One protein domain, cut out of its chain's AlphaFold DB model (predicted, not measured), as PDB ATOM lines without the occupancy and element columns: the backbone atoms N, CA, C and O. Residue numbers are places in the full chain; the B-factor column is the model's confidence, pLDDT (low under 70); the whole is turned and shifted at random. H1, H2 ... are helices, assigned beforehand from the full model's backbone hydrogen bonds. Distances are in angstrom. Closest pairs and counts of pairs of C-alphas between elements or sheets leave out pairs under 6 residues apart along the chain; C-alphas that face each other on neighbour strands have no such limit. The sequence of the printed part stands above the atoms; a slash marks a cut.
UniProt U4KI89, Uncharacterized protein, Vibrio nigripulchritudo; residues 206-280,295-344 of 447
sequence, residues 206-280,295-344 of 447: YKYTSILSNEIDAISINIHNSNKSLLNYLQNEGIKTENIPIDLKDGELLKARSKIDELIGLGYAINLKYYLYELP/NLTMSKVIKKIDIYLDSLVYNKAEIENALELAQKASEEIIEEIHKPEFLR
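What this domain is: This is residues 206 to 280 and 295 to 344 of the 447 residues of an uncharacterized protein of Vibrio nigripulchritudo (UniProt U4KI89). The model is a long rod built on one long helix, H5, with H1 side by side with the later part of H5 and running the opposite way. At the other end a small head of helices, the short H2 and the hairpin of H3 and H4, sits by the start of H5, H4 packing on it along its first residues, while residues 339 to 344, with H6, stick out at the far tip. The printed part has 125 residues with six named helices, H1 to H6 in order along the chain, and no named strand; the class is all helix. It is extended, with a radius of gyration of the C-alphas of 22.5 A, and spans 80 by 21 by 20 A.

How they stand to each other: H1, residues 206 to 226, touches H5, residues 298 to 337, at a shallow tilt of 13 degrees, opposite ways; their closest C-alphas, those of Thr 209 and Ile 334, are 7.0 A apart. H5 is the hub, touching three helices. H2, residues 230 to 236, only just touches residues 304 to 308 of H5, with 3 pairs of C-alphas within 8 A, the closest being Tyr 233 and Tyr 308 at 7.7 A, at a steep tilt of 66 degrees. H3, residues 250 to 265, only just touches H2, with residues 264 to 265 alone and 3 pairs within 8 A; the C-alphas of Leu 231 and Ile 264 are closest, 6.0 A apart. H3 and H4, residues 269 to 277, form a helical hairpin at a shallow tilt of 21 degrees, with the C-alphas of Leu 263 and Leu 272 closest at 6.1 A. H4 touches residues 298 to 309 of H5 at a shallow tilt of 18 degrees, opposite ways; Lys 273 and Ile 302 have the closest C-alphas, 5.9 A apart. H3 and H5 are apart. H6, residues 340 to 344, touches no helix. In H1, H2, H4, H5 and H6 every O i to N i+4 pair is within hydrogen-bond range; in H3, 11 of 12 are.

Where its parts are: H1 begins with C-alpha 206 at (25.116, 22.767, -17.988) and is 29.7 A long. H2 is 10.2 A long, H3 22.5 A and H4 12.4 A. H5 is 57.8 A long, from C-alpha 298 at (20.336, 54.897, 27.291). H6, 6.0 A long, ends with C-alpha 344 at (23.936, 20.859, -31.642).

The domain as a whole: The C-alphas of Lys 249 and Arg 344, the two farthest apart, are 80.3 A apart. Residues 281 to 294 are not printed, and C-alphas 280 and 295 are 15.9 A apart across the cut. The link from H2 to H3, residues 237 to 249, is long. The mean pLDDT of the printed part is 74.4; 35 residues are under 70, among them 217 to 229 and 312 to 319.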
ATOM      1  N   TYR A 206      26.254  23.188 -18.816       62.31
ATOM      2  CA  TYR A 206      25.116  22.767 -17.988       62.31
ATOM      3  C   TYR A 206      25.453  22.386 -16.541       62.31
ATOM      4  O   TYR A 206      24.674  22.648 -15.627       62.31
ATOM      5  N   LYS A 207      26.616  21.767 -16.312       63.50
ATOM      6  CA  LYS A 207      27.064  21.425 -14.957       63.50
ATOM      7  C   LYS A 207      27.434  22.684 -14.171       63.50
ATOM      8  O   LYS A 207      27.196  22.765 -12.970       63.50
ATOM      9  N   TYR A 208      28.035  23.660 -14.847       63.31
ATOM     10  CA  TYR A 208      28.435  24.915 -14.223       63.31
ATOM     11  C   TYR A 208      27.223  25.789 -13.906       63.31
ATOM     12  O   TYR A 208      27.191  26.378 -12.833       63.31
ATOM     13  N   THR A 209      26.194  25.798 -14.758       65.69
ATOM     14  CA  THR A 209      24.945  26.519 -14.474       65.69
ATOM     15  C   THR A 209      24.157  25.900 -13.322       65.69
ATOM     16  O   THR A 209      23.631  26.637 -12.496       65.69
ATOM     17  N   SER A 210      24.113  24.566 -13.195       66.00
ATOM     18  CA  SER A 210      23.446  23.929 -12.047       66.00
ATOM     19  C   SER A 210      24.175  24.190 -10.727       66.00
ATOM     20  O   SER A 210      23.538  24.398  -9.701       66.00
ATOM     21  N   ILE A 211      25.513  24.202 -10.744       70.56
ATOM     22  CA  ILE A 211      26.316  24.549  -9.562       70.56
ATOM     23  C   ILE A 211      26.096  26.020  -9.190       70.56
ATOM     24  O   ILE A 211      25.862  26.311  -8.023       70.56
ATOM     25  N   LEU A 212      26.108  26.920 -10.178       68.88
ATOM     26  CA  LEU A 212      25.870  28.347  -9.971       68.88
ATOM     27  C   LEU A 212      24.485  28.607  -9.360       68.88
ATOM     28  O   LEU A 212      24.380  29.368  -8.406       68.88
ATOM     29  N   SER A 213      23.441  27.934  -9.856       70.88
ATOM     30  CA  SER A 213      22.087  28.023  -9.293       70.88
ATOM     31  C   SER A 213      22.059  27.600  -7.822       70.88
ATOM     32  O   SER A 213      21.559  28.336  -6.980       70.88
ATOM     33  N   ASN A 214      22.667  26.456  -7.495       74.38
ATOM     34  CA  ASN A 214      22.710  25.955  -6.121       74.38
ATOM     35  C   ASN A 214      23.511  26.880  -5.187       74.38
ATOM     36  O   ASN A 214      23.163  27.027  -4.017       74.38
ATOM     37  N   GLU A 215      24.586  27.500  -5.680       73.00
ATOM     38  CA  GLU A 215      25.358  28.483  -4.914       73.00
ATOM     39  C   GLU A 215      24.560  29.770  -4.671       73.00
ATOM     40  O   GLU A 215      24.574  30.278  -3.550       73.00
ATOM     41  N   ILE A 216      23.822  30.267  -5.670       73.50
ATOM     42  CA  ILE A 216      22.914  31.416  -5.517       73.50
ATOM     43  C   ILE A 216      21.837  31.107  -4.466       73.50
ATOM     44  O   ILE A 216      21.603  31.919  -3.565       73.50
ATOM     45  N   ASP A 217      21.248  29.912  -4.509       66.69
ATOM     46  CA  ASP A 217      20.245  29.474  -3.537       66.69
ATOM     47  C   ASP A 217      20.837  29.360  -2.124       66.69
ATOM     48  O   ASP A 217      20.266  29.876  -1.160       66.69
ATOM     49  N   ALA A 218      22.027  28.773  -1.979       65.50
ATOM     50  CA  ALA A 218      22.719  28.672  -0.696       65.50
ATOM     51  C   ALA A 218      23.104  30.047  -0.122       65.50
ATOM     52  O   ALA A 218      23.022  30.265   1.091       65.50
ATOM     53  N   ILE A 219      23.504  30.990  -0.980       65.31
ATOM     54  CA  ILE A 219      23.772  32.378  -0.597       65.31
ATOM     55  C   ILE A 219      22.481  33.027  -0.088       65.31
ATOM     56  O   ILE A 219      22.502  33.587   1.008       65.31
ATOM     57  N   SER A 220      21.352  32.874  -0.790       61.28
ATOM     58  CA  SER A 220      20.050  33.418  -0.364       61.28
ATOM     59  C   SER A 220      19.638  32.939   1.042       61.28
ATOM     60  O   SER A 220      19.251  33.742   1.897       61.28
ATOM     61  N   ILE A 221      19.828  31.647   1.328       58.34
ATOM     62  CA  ILE A 221      19.527  31.029   2.625       58.34
ATOM     63  C   ILE A 221      20.484  31.547   3.707       58.34
ATOM     64  O   ILE A 221      20.069  31.871   4.822       58.34
ATOM     65  N   ASN A 222      21.774  31.682   3.393       56.44
ATOM     66  CA  ASN A 222      22.766  32.195   4.336       56.44
ATOM     67  C   ASN A 222      22.599  33.687   4.637       56.44
ATOM     68  O   ASN A 222      22.881  34.108   5.755       56.44
ATOM     69  N   ILE A 223      22.113  34.500   3.701       58.47
ATOM     70  CA  ILE A 223      21.776  35.911   3.948       58.47
ATOM     71  C   ILE A 223      20.628  36.012   4.949       58.47
ATOM     72  O   ILE A 223      20.692  36.807   5.887       58.47
ATOM     73  N   HIS A 224      19.624  35.141   4.820       54.88
ATOM     74  CA  HIS A 224      18.535  35.050   5.788       54.88
ATOM     75  C   HIS A 224      19.043  34.703   7.202       54.88
ATOM     76  O   HIS A 224      18.549  35.241   8.192       54.88
ATOM     77  N   ASN A 225      20.090  33.875   7.287       50.53
ATOM     78  CA  ASN A 225      20.656  33.385   8.545       50.53
ATOM     79  C   ASN A 225      21.799  34.249   9.127       50.53
ATOM     80  O   ASN A 225      22.098  34.138  10.313       50.53
ATOM     81  N   SER A 226      22.464  35.089   8.321       49.84
ATOM     82  CA  SER A 226      23.688  35.832   8.689       49.84
ATOM     83  C   SER A 226      23.459  37.279   9.132       49.84
ATOM     84  O   SER A 226      24.428  37.974   9.460       49.84
ATOM     85  N   ASN A 227      22.199  37.719   9.237       55.12
ATOM     86  CA  ASN A 227      21.850  38.845  10.101       55.12
ATOM     87  C   ASN A 227      22.446  38.554  11.481       55.12
ATOM     88  O   ASN A 227      22.009  37.643  12.182       55.12
ATOM     89  N   LYS A 228      23.531  39.264  11.811       58.09
ATOM     90  CA  LYS A 228      24.363  39.016  12.991       58.09
ATOM     91  C   LYS A 228      23.478  38.852  14.233       58.09
ATOM     92  O   LYS A 228      22.416  39.452  14.355       58.09
ATOM     93  N   SER A 229      23.907  38.064  15.212       69.19
ATOM     94  CA  SER A 229      23.254  38.155  16.517       69.19
ATOM     95  C   SER A 229      23.493  39.567  17.060       69.19
ATOM     96  O   SER A 229      24.645  40.001  17.162       69.19
ATOM     97  N   LEU A 230      22.413  40.275  17.406       73.25
ATOM     98  CA  LEU A 230      22.441  41.584  18.070       73.25
ATOM     99  C   LEU A 230      23.431  41.593  19.248       73.25
ATOM    100  O   LEU A 230      24.129  42.580  19.473       73.25
ATOM    101  N   LEU A 231      23.544  40.456  19.944       73.56
ATOM    102  CA  LEU A 231      24.477  40.229  21.043       73.56
ATOM    103  C   LEU A 231      25.939  40.481  20.639       73.56
ATOM    104  O   LEU A 231      26.645  41.211  21.329       73.56
ATOM    105  N   ASN A 232      26.386  39.929  19.509       75.94
ATOM    106  CA  ASN A 232      27.776  40.061  19.058       75.94
ATOM    107  C   ASN A 232      28.098  41.499  18.636       75.94
ATOM    108  O   ASN A 232      29.204  41.983  18.871       75.94
ATOM    109  N   TYR A 233      27.136  42.192  18.022       79.50
ATOM    110  CA  TYR A 233      27.302  43.597  17.651       79.50
ATOM    111  C   TYR A 233      27.434  44.487  18.893       79.50
ATOM    112  O   TYR A 233      28.389  45.254  19.001       79.50
ATOM    113  N   LEU A 234      26.527  44.334  19.864       76.94
ATOM    114  CA  LEU A 234      26.553  45.115  21.103       76.94
ATOM    115  C   LEU A 234      27.820  44.842  21.934       76.94
ATOM    116  O   LEU A 234      28.418  45.785  22.447       76.94
ATOM    117  N   GLN A 235      28.286  43.590  22.002       79.81
ATOM    118  CA  GLN A 235      29.529  43.235  22.699       79.81
ATOM    119  C   GLN A 235      30.772  43.889  22.081       79.81
ATOM    120  O   GLN A 235      31.616  44.397  22.819       79.81
ATOM    121  N   ASN A 236      30.876  43.918  20.749       79.62
ATOM    122  CA  ASN A 236      31.996  44.559  20.049       79.62
ATOM    123  C   ASN A 236      32.026  46.081  20.255       79.62
ATOM    124  O   ASN A 236      33.093  46.685  20.269       79.62
ATOM    125  N   GLU A 237      30.859  46.686  20.463       78.62
ATOM    126  CA  GLU A 237      30.706  48.103  20.810       78.62
ATOM    127  C   GLU A 237      30.919  48.381  22.313       78.62
ATOM    128  O   GLU A 237      30.730  49.507  22.772       78.62
ATOM    129  N   GLY A 238      31.304  47.367  23.100       75.06
ATOM    130  CA  GLY A 238      31.543  47.483  24.542       75.06
ATOM    131  C   GLY A 238      30.268  47.569  25.393       75.06
ATOM    132  O   GLY A 238      30.335  47.870  26.588       75.06
ATOM    133  N   ILE A 239      29.098  47.297  24.808       74.44
ATOM    134  CA  ILE A 239      27.795  47.384  25.471       74.44
ATOM    135  C   ILE A 239      27.447  46.021  26.074       74.44
ATOM    136  O   ILE A 239      27.071  45.083  25.373       74.44
ATOM    137  N   LYS A 240      27.552  45.922  27.402       77.44
ATOM    138  CA  LYS A 240      27.032  44.799  28.197       77.44
ATOM    139  C   LYS A 240      25.737  45.216  28.890       77.44
ATOM    140  O   LYS A 240      25.564  46.393  29.197       77.44
ATOM    141  N   THR A 241      24.846  44.272  29.177       71.31
ATOM    142  CA  THR A 241      23.550  44.557  29.826       71.31
ATOM    143  C   THR A 241      23.709  45.139  31.228       71.31
ATOM    144  O   THR A 241      22.938  46.000  31.643       71.31
ATOM    145  N   GLU A 242      24.795  44.775  31.908       71.62
ATOM    146  CA  GLU A 242      25.219  45.348  33.188       71.62
ATOM    147  C   GLU A 242      25.584  46.840  33.107       71.62
ATOM    148  O   GLU A 242      25.444  47.549  34.105       71.62
ATOM    149  N   ASN A 243      26.008  47.309  31.926       71.81
ATOM    150  CA  ASN A 243      26.486  48.672  31.682       71.81
ATOM    151  C   ASN A 243      25.357  49.634  31.290       71.81
ATOM    152  O   ASN A 243      25.603  50.831  31.155       71.81
ATOM    153  N   ILE A 244      24.136  49.136  31.067       74.62
ATOM    154  CA  ILE A 244      22.984  49.972  30.728       74.62
ATOM    155  C   ILE A 244      22.468  50.608  32.031       74.62
ATOM    156  O   ILE A 244      22.020  49.884  32.926       74.62
ATOM    157  N   PRO A 245      22.527  51.943  32.183       67.62
ATOM    158  CA  PRO A 245      22.078  52.610  33.396       67.62
ATOM    159  C   PRO A 245      20.547  52.590  33.456       67.62
ATOM    160  O   PRO A 245      19.880  53.207  32.628       67.62
ATOM    161  N   ILE A 246      19.994  51.881  34.439       72.25
ATOM    162  CA  ILE A 246      18.549  51.743  34.668       72.25
ATOM    163  C   ILE A 246      18.265  52.168  36.114       72.25
ATOM    164  O   ILE A 246      18.803  51.566  37.041       72.25
ATOM    165  N   ASP A 247      17.446  53.205  36.313       70.75
ATOM    166  CA  ASP A 247      17.085  53.728  37.645       70.75
ATOM    167  C   ASP A 247      15.738  53.138  38.096       70.75
ATOM    168  O   ASP A 247      14.682  53.750  37.943       70.75
ATOM    169  N   LEU A 248      15.770  51.902  38.602       75.50
ATOM    170  CA  LEU A 248      14.609  51.181  39.132       75.50
ATOM    171  C   LEU A 248      14.913  50.648  40.537       75.50
ATOM    172  O   LEU A 248      16.072  50.405  40.876       75.50
ATOM    173  N   LYS A 249      13.876  50.417  41.355       81.31
ATOM    174  CA  LYS A 249      14.038  49.731  42.652       81.31
ATOM    175  C   LYS A 249      14.632  48.337  42.422       81.31
ATOM    176  O   LYS A 249      14.287  47.706  41.429       81.31
ATOM    177  N   ASP A 250      15.445  47.819  43.345       76.25
ATOM    178  CA  ASP A 250      16.226  46.574  43.167       76.25
ATOM    179  C   ASP A 250      15.447  45.411  42.516       76.25
ATOM    180  O   ASP A 250      15.918  44.784  41.565       76.25
ATOM    181  N   GLY A 251      14.217  45.147  42.976       80.31
ATOM    182  CA  GLY A 251      13.368  44.077  42.433       80.31
ATOM    183  C   GLY A 251      12.816  44.334  41.023       80.31
ATOM    184  O   GLY A 251      12.531  43.389  40.290       80.31
ATOM    185  N   GLU A 252      12.664  45.593  40.624       80.94
ATOM    186  CA  GLU A 252      12.252  46.007  39.277       80.94
ATOM    187  C   GLU A 252      13.459  46.077  38.332       80.94
ATOM    188  O   GLU A 252      13.358  45.671  37.174       80.94
ATOM    189  N   LEU A 253      14.623  46.485  38.845       80.56
ATOM    190  CA  LEU A 253      15.891  46.506  38.117       80.56
ATOM    191  C   LEU A 253      16.307  45.103  37.654       80.56
ATOM    192  O   LEU A 253      16.676  44.916  36.493       80.56
ATOM    193  N   LEU A 254      16.214  44.107  38.539       83.62
ATOM    194  CA  LEU A 254      16.513  42.711  38.201       83.62
ATOM    195  C   LEU A 254      15.585  42.173  37.104       83.62
ATOM    196  O   LEU A 254      16.046  41.508  36.176       83.62
ATOM    197  N   LYS A 255      14.290  42.508  37.167       85.56
ATOM    198  CA  LYS A 255      13.318  42.137  36.127       85.56
ATOM    199  C   LYS A 255      13.645  42.800  34.791       85.56
ATOM    200  O   LYS A 255      13.574  42.134  33.761       85.56
ATOM    201  N   ALA A 256      14.041  44.072  34.805       84.06
ATOM    202  CA  ALA A 256      14.403  44.797  33.594       84.06
ATOM    203  C   ALA A 256      15.652  44.225  32.918       84.06
ATOM    204  O   ALA A 256      15.639  43.988  31.712       84.06
ATOM    205  N   ARG A 257      16.698  43.919  33.695       85.62
ATOM    206  CA  ARG A 257      17.912  43.260  33.184       85.62
ATOM    207  C   ARG A 257      17.602  41.895  32.580       85.62
ATOM    208  O   ARG A 257      17.946  41.660  31.430       85.62
ATOM    209  N   SER A 258      16.847  41.060  33.299       87.94
ATOM    210  CA  SER A 258      16.430  39.748  32.795       87.94
ATOM    211  C   SER A 258      15.628  39.850  31.498       87.94
ATOM    212  O   SER A 258      15.806  39.015  30.614       87.94
ATOM    213  N   LYS A 259      14.749  40.854  31.365       88.50
ATOM    214  CA  LYS A 259      13.963  41.037  30.141       88.50
ATOM    215  C   LYS A 259      14.821  41.524  28.974       88.50
ATOM    216  O   LYS A 259      14.621  41.080  27.849       88.50
ATOM    217  N   ILE A 260      15.785  42.406  29.236       86.88
ATOM    218  CA  ILE A 260      16.765  42.857  28.242       86.88
ATOM    219  C   ILE A 260      17.621  41.680  27.759       86.88
ATOM    220  O   ILE A 260      17.753  41.496  26.551       86.88
ATOM    221  N   ASP A 261      18.144  40.861  28.674       85.00
ATOM    222  CA  ASP A 261      18.928  39.666  28.340       85.00
ATOM    223  C   ASP A 261      18.111  38.682  27.483       85.00
ATOM    224  O   ASP A 261      18.603  38.184  26.471       85.00
ATOM    225  N   GLU A 262      16.841  38.453  27.834       86.19
ATOM    226  CA  GLU A 262      15.913  37.622  27.055       86.19
ATOM    227  C   GLU A 262      15.722  38.170  25.632       86.19
ATOM    228  O   GLU A 262      15.875  37.438  24.655       86.19
ATOM    229  N   LEU A 263      15.428  39.468  25.489       84.38
ATOM    230  CA  LEU A 263      15.206  40.102  24.185       84.38
ATOM    231  C   LEU A 263      16.468  40.095  23.310       84.38
ATOM    232  O   LEU A 263      16.361  39.924  22.096       84.38
ATOM    233  N   ILE A 264      17.650  40.246  23.911       81.75
ATOM    234  CA  ILE A 264      18.933  40.124  23.209       81.75
ATOM    235  C   ILE A 264      19.174  38.675  22.775       81.75
ATOM    236  O   ILE A 264      19.546  38.450  21.623       81.75
ATOM    237  N   GLY A 265      18.930  37.698  23.656       77.31
ATOM    238  CA  GLY A 265      19.068  36.272  23.352       77.31
ATOM    239  C   GLY A 265      18.134  35.805  22.233       77.31
ATOM    240  O   GLY A 265      18.521  34.973  21.417       77.31
ATOM    241  N   LEU A 266      16.940  36.396  22.150       75.06
ATOM    242  CA  LEU A 266      15.966  36.166  21.078       75.06
ATOM    243  C   LEU A 266      16.219  37.014  19.816       75.06
ATOM    244  O   LEU A 266      15.530  36.832  18.816       75.06
ATOM    245  N   GLY A 267      17.182  37.942  19.836       75.06
ATOM    246  CA  GLY A 267      17.522  38.791  18.687       75.06
ATOM    247  C   GLY A 267      16.525  39.920  18.380       75.06
ATOM    248  O   GLY A 267      16.582  40.510  17.300       75.06
ATOM    249  N   TYR A 268      15.624  40.275  19.302       80.12
ATOM    250  CA  TYR A 268      14.567  41.268  19.073       80.12
ATOM    251  C   TYR A 268      15.020  42.717  19.321       80.12
ATOM    252  O   TYR A 268      14.607  43.369  20.283       80.12
ATOM    253  N   ALA A 269      15.824  43.256  18.401       77.81
ATOM    254  CA  ALA A 269      16.375  44.615  18.473       77.81
ATOM    255  C   ALA A 269      15.311  45.727  18.596       77.81
ATOM    256  O   ALA A 269      15.479  46.657  19.383       77.81
ATOM    257  N   ILE A 270      14.197  45.617  17.862       80.44
ATOM    258  CA  ILE A 270      13.109  46.612  17.878       80.44
ATOM    259  C   ILE A 270      12.423  46.646  19.250       80.44
ATOM    260  O   ILE A 270      12.256  47.715  19.836       80.44
ATOM    261  N   ASN A 271      12.080  45.476  19.796       84.69
ATOM    262  CA  ASN A 271      11.433  45.372  21.107       84.69
ATOM    263  C   ASN A 271      12.356  45.868  22.221       84.69
ATOM    264  O   ASN A 271      11.905  46.568  23.122       84.69
ATOM    265  N   LEU A 272      13.655  45.559  22.132       84.81
ATOM    266  CA  LEU A 272      14.654  46.070  23.066       84.81
ATOM    267  C   LEU A 272      14.751  47.599  23.018       84.81
ATOM    268  O   LEU A 272      14.784  48.237  24.067       84.81
ATOM    269  N   LYS A 273      14.769  48.197  21.820       86.25
ATOM    270  CA  LYS A 273      14.789  49.656  21.641       86.25
ATOM    271  C   LYS A 273      13.601  50.317  22.340       86.25
ATOM    272  O   LYS A 273      13.809  51.250  23.111       86.25
ATOM    273  N   TYR A 274      12.380  49.841  22.090       85.25
ATOM    274  CA  TYR A 274      11.175  50.388  22.726       85.25
ATOM    275  C   TYR A 274      11.193  50.203  24.242       85.25
ATOM    276  O   TYR A 274      10.953  51.159  24.970       85.25
ATOM    277  N   TYR A 275      11.575  49.010  24.706       86.19
ATOM    278  CA  TYR A 275      11.700  48.731  26.131       86.19
ATOM    279  C   TYR A 275      12.686  49.681  26.822       86.19
ATOM    280  O   TYR A 275      12.395  50.200  27.894       86.19
ATOM    281  N   LEU A 276      13.836  49.956  26.197       84.06
ATOM    282  CA  LEU A 276      14.803  50.921  26.717       84.06
ATOM    283  C   LEU A 276      14.233  52.346  26.723       84.06
ATOM    284  O   LEU A 276      14.396  53.033  27.717       84.06
ATOM    285  N   TYR A 277      13.527  52.789  25.681       82.50
ATOM    286  CA  TYR A 277      12.910  54.125  25.656       82.50
ATOM    287  C   TYR A 277      11.912  54.383  26.793       82.50
ATOM    288  O   TYR A 277      11.767  55.523  27.227       82.50
ATOM    289  N   GLU A 278      11.205  53.348  27.241       83.00
ATOM    290  CA  GLU A 278      10.188  53.451  28.294       83.00
ATOM    291  C   GLU A 278      10.784  53.531  29.710       83.00
ATOM    292  O   GLU A 278      10.074  53.867  30.662       83.00
ATOM    293  N   LEU A 279      12.079  53.244  29.872       81.38
ATOM    294  CA  LEU A 279      12.741  53.281  31.172       81.38
ATOM    295  C   LEU A 279      13.092  54.722  31.593       81.38
ATOM    296  O   LEU A 279      13.500  55.544  30.770       81.38
ATOM    297  N   PRO A 280      12.979  55.055  32.892       74.69
ATOM    298  CA  PRO A 280      13.287  56.393  33.386       74.69
ATOM    299  C   PRO A 280      14.791  56.708  33.280       74.69
ATOM    300  O   PRO A 280      15.631  56.002  33.837       74.69
ATOM    301  N   ASN A 295      30.284  57.451  30.165       57.44
ATOM    302  CA  ASN A 295      28.938  57.201  30.665       57.44
ATOM    303  C   ASN A 295      28.075  56.772  29.469       57.44
ATOM    304  O   ASN A 295      27.771  57.569  28.562       57.44
ATOM    305  N   LEU A 296      27.761  55.480  29.438       65.25
ATOM    306  CA  LEU A 296      26.960  54.830  28.422       65.25
ATOM    307  C   LEU A 296      25.507  55.179  28.729       65.25
ATOM    308  O   LEU A 296      24.881  54.555  29.571       65.25
ATOM    309  N   THR A 297      24.980  56.240  28.125       72.88
ATOM    310  CA  THR A 297      23.582  56.634  28.339       72.88
ATOM    311  C   THR A 297      22.638  55.748  27.533       72.88
ATOM    312  O   THR A 297      23.010  55.211  26.487       72.88
ATOM    313  N   MET A 298      21.390  55.641  27.983       75.44
ATOM    314  CA  MET A 298      20.336  54.897  27.291       75.44
ATOM    315  C   MET A 298      20.153  55.398  25.851       75.44
ATOM    316  O   MET A 298      20.103  54.604  24.914       75.44
ATOM    317  N   SER A 299      20.226  56.719  25.656       76.62
ATOM    318  CA  SER A 299      20.256  57.353  24.333       76.62
ATOM    319  C   SER A 299      21.400  56.860  23.421       76.62
ATOM    320  O   SER A 299      21.182  56.637  22.229       76.62
ATOM    321  N   LYS A 300      22.616  56.629  23.947       80.38
ATOM    322  CA  LYS A 300      23.741  56.090  23.154       80.38
ATOM    323  C   LYS A 300      23.511  54.630  22.757       80.38
ATOM    324  O   LYS A 300      23.817  54.267  21.624       80.38
ATOM    325  N   VAL A 301      22.971  53.814  23.666       82.06
ATOM    326  CA  VAL A 301      22.642  52.402  23.399       82.06
ATOM    327  C   VAL A 301      21.571  52.303  22.316       82.06
ATOM    328  O   VAL A 301      21.751  51.582  21.339       82.06
ATOM    329  N   ILE A 302      20.509  53.103  22.431       84.69
ATOM    330  CA  ILE A 302      19.453  53.206  21.420       84.69
ATOM    331  C   ILE A 302      20.033  53.613  20.061       84.69
ATOM    332  O   ILE A 302      19.749  52.959  19.064       84.69
ATOM    333  N   LYS A 303      20.912  54.624  20.011       85.31
ATOM    334  CA  LYS A 303      21.556  55.054  18.759       85.31
ATOM    335  C   LYS A 303      22.395  53.944  18.115       85.31
ATOM    336  O   LYS A 303      22.446  53.847  16.894       85.31
ATOM    337  N   LYS A 304      23.062  53.104  18.912       83.88
ATOM    338  CA  LYS A 304      23.813  51.942  18.409       83.88
ATOM    339  C   LYS A 304      22.880  50.848  17.886       83.88
ATOM    340  O   LYS A 304      23.180  50.262  16.852       83.88
ATOM    341  N   ILE A 305      21.740  50.621  18.543       84.75
ATOM    342  CA  ILE A 305      20.685  49.730  18.036       84.75
ATOM    343  C   ILE A 305      20.100  50.273  16.722       84.75
ATOM    344  O   ILE A 305      19.863  49.491  15.811       84.75
ATOM    345  N   ASP A 306      19.932  51.588  16.580       83.81
ATOM    346  CA  ASP A 306      19.467  52.210  15.333       83.81
ATOM    347  C   ASP A 306      20.469  52.029  14.192       83.81
ATOM    348  O   ASP A 306      20.098  51.539  13.133       83.81
ATOM    349  N   ILE A 307      21.757  52.295  14.433       82.94
ATOM    350  CA  ILE A 307      22.821  52.035  13.447       82.94
ATOM    351  C   ILE A 307      22.844  50.554  13.048       82.94
ATOM    352  O   ILE A 307      23.045  50.224  11.880       82.94
ATOM    353  N   TYR A 308      22.635  49.655  14.009       80.12
ATOM    354  CA  TYR A 308      22.544  48.227  13.747       80.12
ATOM    355  C   TYR A 308      21.350  47.889  12.846       80.12
ATOM    356  O   TYR A 308      21.539  47.239  11.819       80.12
ATOM    357  N   LEU A 309      20.151  48.371  13.183       80.50
ATOM    358  CA  LEU A 309      18.935  48.183  12.389       80.50
ATOM    359  C   LEU A 309      19.094  48.749  10.971       80.50
ATOM    360  O   LEU A 309      18.790  48.048  10.008       80.50
ATOM    361  N   ASP A 310      19.649  49.952  10.834       77.44
ATOM    362  CA  ASP A 310      19.917  50.583   9.540       77.44
ATOM    363  C   ASP A 310      20.940  49.779   8.726       77.44
ATOM    364  O   ASP A 310      20.763  49.587   7.524       77.44
ATOM    365  N   SER A 311      21.977  49.233   9.372       70.94
ATOM    366  CA  SER A 311      22.962  48.376   8.703       70.94
ATOM    367  C   SER A 311      22.368  47.050   8.227       70.94
ATOM    368  O   SER A 311      22.782  46.538   7.190       70.94
ATOM    369  N   LEU A 312      21.379  46.497   8.941       69.12
ATOM    370  CA  LEU A 312      20.650  45.311   8.490       69.12
ATOM    371  C   LEU A 312      19.776  45.636   7.276       69.12
ATOM    372  O   LEU A 312      19.739  44.854   6.333       69.12
ATOM    373  N   VAL A 313      19.106  46.792   7.274       66.50
ATOM    374  CA  VAL A 313      18.258  47.235   6.156       66.50
ATOM    375  C   VAL A 313      19.094  47.547   4.911       66.50
ATOM    376  O   VAL A 313      18.745  47.104   3.818       66.50
ATOM    377  N   TYR A 314      20.217  48.251   5.070       59.47
ATOM    378  CA  TYR A 314      21.112  48.609   3.967       59.47
ATOM    379  C   TYR A 314      21.795  47.376   3.358       59.47
ATOM    380  O   TYR A 314      21.741  47.181   2.145       59.47
ATOM    381  N   ASN A 315      22.356  46.490   4.193       63.78
ATOM    382  CA  ASN A 315      22.973  45.255   3.706       63.78
ATOM    383  C   ASN A 315      21.941  44.336   3.050       63.78
ATOM    384  O   ASN A 315      22.247  43.717   2.041       63.78
ATOM    385  N   LYS A 316      20.711  44.270   3.573       67.38
ATOM    386  CA  LYS A 316      19.646  43.469   2.969       67.38
ATOM    387  C   LYS A 316      19.310  43.945   1.554       67.38
ATOM    388  O   LYS A 316      19.276  43.118   0.658       67.38
ATOM    389  N   ALA A 317      19.128  45.249   1.339       67.19
ATOM    390  CA  ALA A 317      18.754  45.780   0.027       67.19
ATOM    391  C   ALA A 317      19.861  45.612  -1.032       67.19
ATOM    392  O   ALA A 317      19.576  45.250  -2.173       67.19
ATOM    393  N   GLU A 318      21.125  45.855  -0.671       67.81
ATOM    394  CA  GLU A 318      22.257  45.700  -1.595       67.81
ATOM    395  C   GLU A 318      22.492  44.227  -1.955       67.81
ATOM    396  O   GLU A 318      22.738  43.889  -3.113       67.81
ATOM    397  N   ILE A 319      22.332  43.339  -0.972       66.38
ATOM    398  CA  ILE A 319      22.450  41.898  -1.162       66.38
ATOM    399  C   ILE A 319      21.266  41.331  -1.961       66.38
ATOM    400  O   ILE A 319      21.490  40.516  -2.849       66.38
ATOM    401  N   GLU A 320      20.029  41.751  -1.687       71.69
ATOM    402  CA  GLU A 320      18.844  41.342  -2.460       71.69
ATOM    403  C   GLU A 320      18.969  41.778  -3.924       71.69
ATOM    404  O   GLU A 320      18.697  40.985  -4.820       71.69
ATOM    405  N   ASN A 321      19.470  42.989  -4.177       76.81
ATOM    406  CA  ASN A 321      19.718  43.478  -5.533       76.81
ATOM    407  C   ASN A 321      20.838  42.688  -6.238       76.81
ATOM    408  O   ASN A 321      20.692  42.283  -7.389       76.81
ATOM    409  N   ALA A 322      21.944  42.399  -5.544       70.56
ATOM    410  CA  ALA A 322      23.007  41.554  -6.088       70.56
ATOM    411  C   ALA A 322      22.517  40.124  -6.384       70.56
ATOM    412  O   ALA A 322      22.915  39.537  -7.392       70.56
ATOM    413  N   LEU A 323      21.633  39.583  -5.539       76.62
ATOM    414  CA  LEU A 323      21.016  38.273  -5.735       76.62
ATOM    415  C   LEU A 323      20.072  38.275  -6.944       76.62
ATOM    416  O   LEU A 323      20.144  37.365  -7.763       76.62
ATOM    417  N   GLU A 324      19.250  39.315  -7.099       79.81
ATOM    418  CA  GLU A 324      18.342  39.469  -8.241       79.81
ATOM    419  C   GLU A 324      19.116  39.591  -9.564       79.81
ATOM    420  O   GLU A 324      18.767  38.955 -10.560       79.81
ATOM    421  N   LEU A 325      20.211  40.360  -9.579       79.38
ATOM    422  CA  LEU A 325      21.092  40.476 -10.743       79.38
ATOM    423  C   LEU A 325      21.785  39.147 -11.074       79.38
ATOM    424  O   LEU A 325      21.886  38.788 -12.247       79.38
ATOM    425  N   ALA A 326      22.236  38.401 -10.061       74.12
ATOM    426  CA  ALA A 326      22.837  37.082 -10.249       74.12
ATOM    427  C   ALA A 326      21.819  36.050 -10.763       74.12
ATOM    428  O   ALA A 326      22.153  35.253 -11.640       74.12
ATOM    429  N   GLN A 327      20.577  36.090 -10.269       77.69
ATOM    430  CA  GLN A 327      19.481  35.245 -10.752       77.69
ATOM    431  C   GLN A 327      19.138  35.556 -12.209       77.69
ATOM    432  O   GLN A 327      19.145  34.641 -13.026       77.69
ATOM    433  N   LYS A 328      18.953  36.834 -12.564       82.12
ATOM    434  CA  LYS A 328      18.706  37.251 -13.956       82.12
ATOM    435  C   LYS A 328      19.822  36.816 -14.900       82.12
ATOM    436  O   LYS A 328      19.548  36.235 -15.944       82.12
ATOM    437  N   ALA A 329      21.081  37.031 -14.518       76.75
ATOM    438  CA  ALA A 329      22.216  36.588 -15.325       76.75
ATOM    439  C   ALA A 329      22.258  35.056 -15.472       76.75
ATOM    440  O   ALA A 329      22.575  34.548 -16.545       76.75
ATOM    441  N   SER A 330      21.926  34.308 -14.412       75.62
ATOM    442  CA  SER A 330      21.821  32.846 -14.460       75.62
ATOM    443  C   SER A 330      20.717  32.387 -15.418       75.62
ATOM    444  O   SER A 330      20.958  31.513 -16.249       75.62
ATOM    445  N   GLU A 331      19.533  33.002 -15.356       79.06
ATOM    446  CA  GLU A 331      18.402  32.712 -16.246       79.06
ATOM    447  C   GLU A 331      18.739  32.992 -17.717       79.06
ATOM    448  O   GLU A 331      18.525  32.124 -18.562       79.06
ATOM    449  N   GLU A 332      19.348  34.142 -18.018       81.50
ATOM    450  CA  GLU A 332      19.789  34.492 -19.376       81.50
ATOM    451  C   GLU A 332      20.818  33.488 -19.917       81.50
ATOM    452  O   GLU A 332      20.716  33.024 -21.054       81.50
ATOM    453  N   ILE A 333      21.793  33.091 -19.092       76.38
ATOM    454  CA  ILE A 333      22.787  32.074 -19.461       76.38
ATOM    455  C   ILE A 333      22.103  30.724 -19.719       76.38
ATOM    456  O   ILE A 333      22.442  30.034 -20.683       76.38
ATOM    457  N   ILE A 334      21.135  30.335 -18.885       72.75
ATOM    458  CA  ILE A 334      20.376  29.091 -19.046       72.75
ATOM    459  C   ILE A 334      19.579  29.112 -20.354       72.75
ATOM    460  O   ILE A 334      19.637  28.126 -21.095       72.75
ATOM    461  N   GLU A 335      18.872  30.198 -20.671       79.06
ATOM    462  CA  GLU A 335      18.134  30.335 -21.934       79.06
ATOM    463  C   GLU A 335      19.064  30.258 -23.150       79.06
ATOM    464  O   GLU A 335      18.768  29.544 -24.112       79.06
ATOM    465  N   GLU A 336      20.218  30.927 -23.096       75.38
ATOM    466  CA  GLU A 336      21.192  30.951 -24.190       75.38
ATOM    467  C   GLU A 336      21.776  29.554 -24.467       75.38
ATOM    468  O   GLU A 336      21.901  29.143 -25.623       75.38
ATOM    469  N   ILE A 337      22.082  28.784 -23.417       69.88
ATOM    470  CA  ILE A 337      22.635  27.424 -23.534       69.88
ATOM    471  C   ILE A 337      21.581  26.422 -24.035       69.88
ATOM    472  O   ILE A 337      21.927  25.476 -24.745       69.88
ATOM    473  N   HIS A 338      20.299  26.627 -23.710       70.19
ATOM    474  CA  HIS A 338      19.202  25.785 -24.204       70.19
ATOM    475  C   HIS A 338      18.837  26.043 -25.666       70.19
ATOM    476  O   HIS A 338      18.026  25.298 -26.229       70.19
ATOM    477  N   LYS A 339      19.440  27.047 -26.317       77.62
ATOM    478  CA  LYS A 339      19.249  27.246 -27.752       77.62
ATOM    479  C   LYS A 339      19.692  25.993 -28.522       77.62
ATOM    480  O   LYS A 339      20.759  25.429 -28.257       77.62
ATOM    481  N   PRO A 340      18.910  25.563 -29.530       69.19
ATOM    482  CA  PRO A 340      19.183  24.337 -30.280       69.19
ATOM    483  C   PRO A 340      20.540  24.361 -31.005       69.19
ATOM    484  O   PRO A 340      21.119  23.306 -31.255       69.19
ATOM    485  N   GLU A 341      21.065  25.547 -31.313       74.62
ATOM    486  CA  GLU A 341      22.376  25.747 -31.940       74.62
ATOM    487  C   GLU A 341      23.529  25.350 -31.006       74.62
ATOM    488  O   GLU A 341      24.390  24.562 -31.398       74.62
ATOM    489  N   PHE A 342      23.495  25.786 -29.741       68.69
ATOM    490  CA  PHE A 342      24.496  25.419 -28.735       68.69
ATOM    491  C   PHE A 342      24.471  23.921 -28.421       68.69
ATOM    492  O   PHE A 342      25.522  23.277 -28.368       68.69
ATOM    493  N   LEU A 343      23.272  23.351 -28.272       66.19
ATOM    494  CA  LEU A 343      23.082  21.916 -28.049       66.19
ATOM    495  C   LEU A 343      23.642  21.080 -29.205       66.19
ATOM    496  O   LEU A 343      24.293  20.057 -28.984       66.19
ATOM    497  N   ARG A 344      23.417  21.523 -30.445       69.56
ATOM    498  CA  ARG A 344      23.936  20.859 -31.642       69.56
ATOM    499  C   ARG A 344      25.460  20.920 -31.701       69.56
ATOM    500  O   ARG A 344      26.088  19.889 -31.943       69.56
TER     501      ARG A 344